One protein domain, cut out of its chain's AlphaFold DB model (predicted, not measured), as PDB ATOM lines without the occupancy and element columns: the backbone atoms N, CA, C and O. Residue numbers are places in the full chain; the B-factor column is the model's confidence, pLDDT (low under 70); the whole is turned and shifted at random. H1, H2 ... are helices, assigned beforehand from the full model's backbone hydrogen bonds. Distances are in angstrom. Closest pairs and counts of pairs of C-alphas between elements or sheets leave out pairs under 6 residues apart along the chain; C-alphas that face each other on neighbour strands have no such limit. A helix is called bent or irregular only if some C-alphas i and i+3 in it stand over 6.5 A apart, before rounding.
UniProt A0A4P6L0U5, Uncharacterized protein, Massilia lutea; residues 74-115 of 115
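This is residues 74 to 115 of the 115 residues of an uncharacterized protein of Massilia lutea (UniProt A0A4P6L0U5). One long straight helix, H1, sticks out as a free arm and makes about the first half of the length; a drawn-out link leads on from its end to a short helix, H2, which is set crosswise at the far end. The two helices do not pack on each other, and there is no common core. The printed part has 42 residues, with two named helices, H1 then H2, and no named strand; the class is all helix. The whole is extended, with a radius of gyration of the C-alphas of 17.4 A, and the C-alphas span 52 by 21 by 7 A.

H1, the longest helix, holds residues 74 to 92 and is 26.6 A long from first to last C-alpha. It begins at C-alpha 74 at (22.371, 33.241, 12.505) and ends at C-alpha 92 at (43.313, 16.901, 13.507). H2 holds residues 104 to 113 and is 14.7 A long, ending at C-alpha 113 at (62.107, 6.074, 18.921).

H1 and H2 are apart, with no C-alpha of the one within 8 A of the other. Residues 74 to 96, of which 74 to 92 belong to H1, stand free. Residues 101 to 106, of which 104 to 106 belong to H2, stand free too. In H1 and H2 every O i to N i+4 pair is within hydrogen-bond range. Neither helix is bent.

The C-alphas of Glu 74 and Ile 105 are the two farthest apart, at 52.3 A. The link from H1 to H2, 11 residues, is long. The printed part has no cut and ends at Arg 115, the chain's last residue. The mean pLDDT of the printed part is 77.9; residues 93 to 101, residue 111 and residues 114 to 115 are under 70.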
ATOM      1  N   GLU A  74      20.978  32.906  12.803       87.88
ATOM      2  CA  GLU A  74      22.371  33.241  12.505       87.88
ATOM      3  C   GLU A  74      23.302  32.863  13.658       87.88
ATOM      4  O   GLU A  74      24.401  32.356  13.439       87.88
ATOM      5  N   LEU A  75      22.862  33.090  14.901       87.69
ATOM      6  CA  LEU A  75      23.616  32.668  16.074       87.69
ATOM      7  C   LEU A  75      23.706  31.141  16.142       87.69
ATOM      8  O   LEU A  75      24.773  30.622  16.459       87.69
ATOM      9  N   GLN A  76      22.625  30.428  15.810       89.44
ATOM     10  CA  GLN A  76      22.645  28.966  15.701       89.44
ATOM     11  C   GLN A  76      23.683  28.486  14.685       89.44
ATOM     12  O   GLN A  76      24.490  27.625  15.026       89.44
ATOM     13  N   ALA A  77      23.703  29.070  13.481       92.12
ATOM     14  CA  ALA A  77      24.672  28.722  12.444       92.12
ATOM     15  C   ALA A  77      26.112  28.956  12.923       92.12
ATOM     16  O   ALA A  77      26.921  28.040  12.899       92.12
ATOM     17  N   LYS A  78      26.405  30.130  13.498       90.69
ATOM     18  CA  LYS A  78      27.742  30.447  14.031       90.69
ATOM     19  C   LYS A  78      28.192  29.490  15.135       90.69
ATOM     20  O   LYS A  78      29.366  29.138  15.199       90.69
ATOM     21  N   VAL A  79      27.283  29.099  16.031       90.31
ATOM     22  CA  VAL A  79      27.586  28.130  17.095       90.31
ATOM     23  C   VAL A  79      27.857  26.749  16.500       90.31
ATOM     24  O   VAL A  79      28.795  26.085  16.937       90.31
ATOM     25  N   PHE A  80      27.077  26.336  15.501       91.38
ATOM     26  CA  PHE A  80      27.282  25.077  14.795       91.38
ATOM     27  C   PHE A  80      28.622  25.059  14.049       91.38
ATOM     28  O   PHE A  80      29.415  24.146  14.257       91.38
ATOM     29  N   ASP A  81      28.934  26.103  13.282       93.94
ATOM     30  CA  ASP A  81      30.204  26.231  12.559       93.94
ATOM     31  C   ASP A  81      31.401  26.215  13.521       93.94
ATOM     32  O   ASP A  81      32.407  25.548  13.281       93.94
ATOM     33  N   ALA A  82      31.287  26.911  14.658       91.44
ATOM     34  CA  ALA A  82      32.310  26.898  15.699       91.44
ATOM     35  C   ALA A  82      32.483  25.509  16.335       91.44
ATOM     36  O   ALA A  82      33.602  25.150  16.707       91.44
ATOM     37  N   TRP A  83      31.398  24.739  16.469       92.12
ATOM     38  CA  TRP A  83      31.446  23.368  16.967       92.12
ATOM     39  C   TRP A  83      32.116  22.430  15.963       92.12
ATOM     40  O   TRP A  83      33.081  21.774  16.342       92.12
ATOM     41  N   VAL A  84      31.711  22.447  14.689       94.31
ATOM     42  CA  VAL A  84      32.342  21.649  13.622       94.31
ATOM     43  C   VAL A  84      33.835  21.965  13.521       94.31
ATOM     44  O   VAL A  84      34.668  21.064  13.565       94.31
ATOM     45  N   ALA A  85      34.205  23.248  13.516       93.06
ATOM     46  CA  ALA A  85      35.607  23.656  13.499       93.06
ATOM     47  C   ALA A  85      36.382  23.201  14.751       93.06
ATOM     48  O   ALA A  85      37.599  23.005  14.697       93.06
ATOM     49  N   ALA A  86      35.719  23.068  15.904       90.56
ATOM     50  CA  ALA A  86      36.332  22.519  17.108       90.56
ATOM     51  C   ALA A  86      36.494  20.994  17.019       90.56
ATOM     52  O   ALA A  86      37.543  20.489  17.415       90.56
ATOM     53  N   GLU A  87      35.510  20.276  16.475       90.81
ATOM     54  CA  GLU A  87      35.594  18.832  16.233       90.81
ATOM     55  C   GLU A  87      36.720  18.494  15.262       90.81
ATOM     56  O   GLU A  87      37.569  17.665  15.577       90.81
ATOM     57  N   GLU A  88      36.808  19.203  14.138       89.75
ATOM     58  CA  GLU A  88      37.900  19.047  13.179       89.75
ATOM     59  C   GLU A  88      39.261  19.290  13.831       89.75
ATOM     60  O   GLU A  88      40.192  18.523  13.615       89.75
ATOM     61  N   LYS A  89      39.390  20.310  14.691       85.44
ATOM     62  CA  LYS A  89      40.636  20.568  15.434       85.44
ATOM     63  C   LYS A  89      40.973  19.471  16.438       85.44
ATOM     64  O   LYS A  89      42.155  19.226  16.671       85.44
ATOM     65  N   LEU A  90      39.975  18.855  17.068       82.88
ATOM     66  CA  LEU A  90      40.187  17.741  17.991       82.88
ATOM     67  C   LEU A  90      40.591  16.467  17.245       82.88
ATOM     68  O   LEU A  90      41.478  15.768  17.716       82.88
ATOM     69  N   LEU A  91      40.001  16.211  16.076       77.25
ATOM     70  CA  LEU A  91      40.361  15.096  15.197       77.25
ATOM     71  C   LEU A  91      41.730  15.299  14.532       77.25
ATOM     72  O   LEU A  91      42.496  14.351  14.381       77.25
ATOM     73  N   ALA A  92      42.052  16.536  14.146       71.81
ATOM     74  CA  ALA A  92      43.313  16.901  13.507       71.81
ATOM     75  C   ALA A  92      44.469  17.054  14.501       71.81
ATOM     76  O   ALA A  92      45.628  17.009  14.092       71.81
ATOM     77  N   LYS A  93      44.191  17.232  15.800       62.62
ATOM     78  CA  LYS A  93      45.215  17.059  16.829       62.62
ATOM     79  C   LYS A  93      45.513  15.564  16.904       62.62
ATOM     80  O   LYS A  93      44.661  14.826  17.397       62.62
ATOM     81  N   PRO A  94      46.701  15.098  16.477       58.59
ATOM     82  CA  PRO A  94      47.079  13.732  16.769       58.59
ATOM     83  C   PRO A  94      47.045  13.610  18.288       58.59
ATOM     84  O   PRO A  94      47.699  14.379  18.998       58.59
ATOM     85  N   VAL A  95      46.216  12.692  18.780       57.78
ATOM     86  CA  VAL A  95      46.298  12.176  20.142       57.78
ATOM     87  C   VAL A  95      47.764  11.804  20.312       57.78
ATOM     88  O   VAL A  95      48.207  10.855  19.671       57.78
ATOM     89  N   ALA A  96      48.531  12.650  21.011       57.94
ATOM     90  CA  ALA A  96      49.986  12.579  21.084       57.94
ATOM     91  C   ALA A  96      50.368  11.129  21.329       57.94
ATOM     92  O   ALA A  96      50.034  10.663  22.408       57.94
ATOM     93  N   ALA A  97      50.918  10.455  20.304       59.53
ATOM     94  CA  ALA A  97      50.975   9.001  20.141       59.53
ATOM     95  C   ALA A  97      50.924   8.277  21.487       59.53
ATOM     96  O   ALA A  97      51.963   8.018  22.091       59.53
ATOM     97  N   ILE A  98      49.708   8.052  22.005       61.31
ATOM     98  CA  ILE A  98      49.570   7.431  23.312       61.31
ATOM     99  C   ILE A  98      49.980   5.991  23.037       61.31
ATOM    100  O   ILE A  98      49.332   5.339  22.212       61.31
ATOM    101  N   PRO A  99      51.092   5.519  23.619       66.12
ATOM    102  CA  PRO A  99      51.557   4.182  23.333       66.12
ATOM    103  C   PRO A  99      50.474   3.203  23.762       66.12
ATOM    104  O   PRO A  99      49.812   3.405  24.781       66.12
ATOM    105  N   ASN A 100      50.289   2.145  22.980       67.00
ATOM    106  CA  ASN A 100      49.379   1.079  23.356       67.00
ATOM    107  C   ASN A 100      49.841   0.465  24.692       67.00
ATOM    108  O   ASN A 100      50.860  -0.221  24.726       67.00
ATOM    109  N   PHE A 101      49.122   0.732  25.785       66.56
ATOM    110  CA  PHE A 101      49.484   0.254  27.124       66.56
ATOM    111  C   PHE A 101      49.107  -1.214  27.367       66.56
ATOM    112  O   PHE A 101      49.556  -1.782  28.361       66.56
ATOM    113  N   ASP A 102      48.340  -1.832  26.463       76.88
ATOM    114  CA  ASP A 102      48.038  -3.267  26.518       76.88
ATOM    115  C   ASP A 102      49.260  -4.127  26.136       76.88
ATOM    116  O   ASP A 102      49.332  -5.297  26.508       76.88
ATOM    117  N   ASP A 103      50.253  -3.545  25.445       77.75
ATOM    118  CA  ASP A 103      51.552  -4.170  25.175       77.75
ATOM    119  C   ASP A 103      52.703  -3.295  25.719       77.75
ATOM    120  O   ASP A 103      53.159  -2.354  25.053       77.75
ATOM    121  N   PRO A 104      53.226  -3.605  26.922       77.12
ATOM    122  CA  PRO A 104      54.271  -2.806  27.557       77.12
ATOM    123  C   PRO A 104      55.587  -2.768  26.761       77.12
ATOM    124  O   PRO A 104      56.359  -1.818  26.913       77.12
ATOM    125  N   ILE A 105      55.856  -3.750  25.889       76.75
ATOM    126  CA  ILE A 105      57.062  -3.768  25.046       76.75
ATOM    127  C   ILE A 105      56.883  -2.828  23.852       76.75
ATOM    128  O   ILE A 105      57.798  -2.061  23.536       76.75
ATOM    129  N   ALA A 106      55.717  -2.857  23.203       76.31
ATOM    130  CA  ALA A 106      55.398  -1.936  22.112       76.31
ATOM    131  C   ALA A 106      55.389  -0.480  22.600       76.31
ATOM    132  O   ALA A 106      55.950   0.396  21.937       76.31
ATOM    133  N   ALA A 107      54.843  -0.238  23.797       76.31
ATOM    134  CA  ALA A 107      54.898   1.064  24.442       76.31
ATOM    135  C   ALA A 107      56.346   1.537  24.635       76.31
ATOM    136  O   ALA A 107      56.706   2.610  24.156       76.31
ATOM    137  N   ALA A 108      57.205   0.731  25.267       76.44
ATOM    138  CA  ALA A 108      58.595   1.103  25.533       76.44
ATOM    139  C   ALA A 108      59.397   1.431  24.256       76.44
ATOM    140  O   ALA A 108      60.203   2.360  24.264       76.44
ATOM    141  N   ARG A 109      59.158   0.715  23.148       78.06
ATOM    142  CA  ARG A 109      59.813   0.986  21.854       78.06
ATOM    143  C   ARG A 109      59.440   2.355  21.283       78.06
ATOM    144  O   ARG A 109      60.335   3.093  20.882       78.06
ATOM    145  N   ALA A 110      58.161   2.723  21.328       75.00
ATOM    146  CA  ALA A 110      57.692   4.020  20.837       75.00
ATOM    147  C   ALA A 110      58.314   5.206  21.605       75.00
ATOM    148  O   ALA A 110      58.613   6.239  21.014       75.00
ATOM    149  N   TRP A 111      58.571   5.051  22.911       69.56
ATOM    150  CA  TRP A 111      59.262   6.067  23.719       69.56
ATOM    151  C   TRP A 111      60.757   6.189  23.405       69.56
ATOM    152  O   TRP A 111      61.320   7.272  23.553       69.56
ATOM    153  N   ILE A 112      61.406   5.095  22.998       76.19
ATOM    154  CA  ILE A 112      62.818   5.102  22.592       76.19
ATOM    155  C   ILE A 112      62.976   5.771  21.222       76.19
ATOM    156  O   ILE A 112      63.900   6.554  21.046       76.19
ATOM    157  N   GLU A 113      62.075   5.495  20.276       73.50
ATOM    158  CA  GLU A 113      62.107   6.074  18.921       73.50
ATOM    159  C   GLU A 113      61.717   7.560  18.877       73.50
ATOM    160  O   GLU A 113      62.102   8.269  17.952       73.50
ATOM    161  N   ALA A 114      60.969   8.047  19.871       68.81
ATOM    162  CA  ALA A 114      60.556   9.448  19.970       68.81
ATOM    163  C   ALA A 114      61.614  10.386  20.596       68.81
ATOM    164  O   ALA A 114      61.330  11.572  20.781       68.81
ATOM    165  N   ARG A 115      62.799   9.871  20.955       51.59
ATOM    166  CA  ARG A 115      63.912  10.625  21.553       51.59
ATOM    167  C   ARG A 115      65.024  10.886  20.545       51.59
ATOM    168  O   ARG A 115      65.595  11.998  20.622       51.59
TER     169      ARG A 115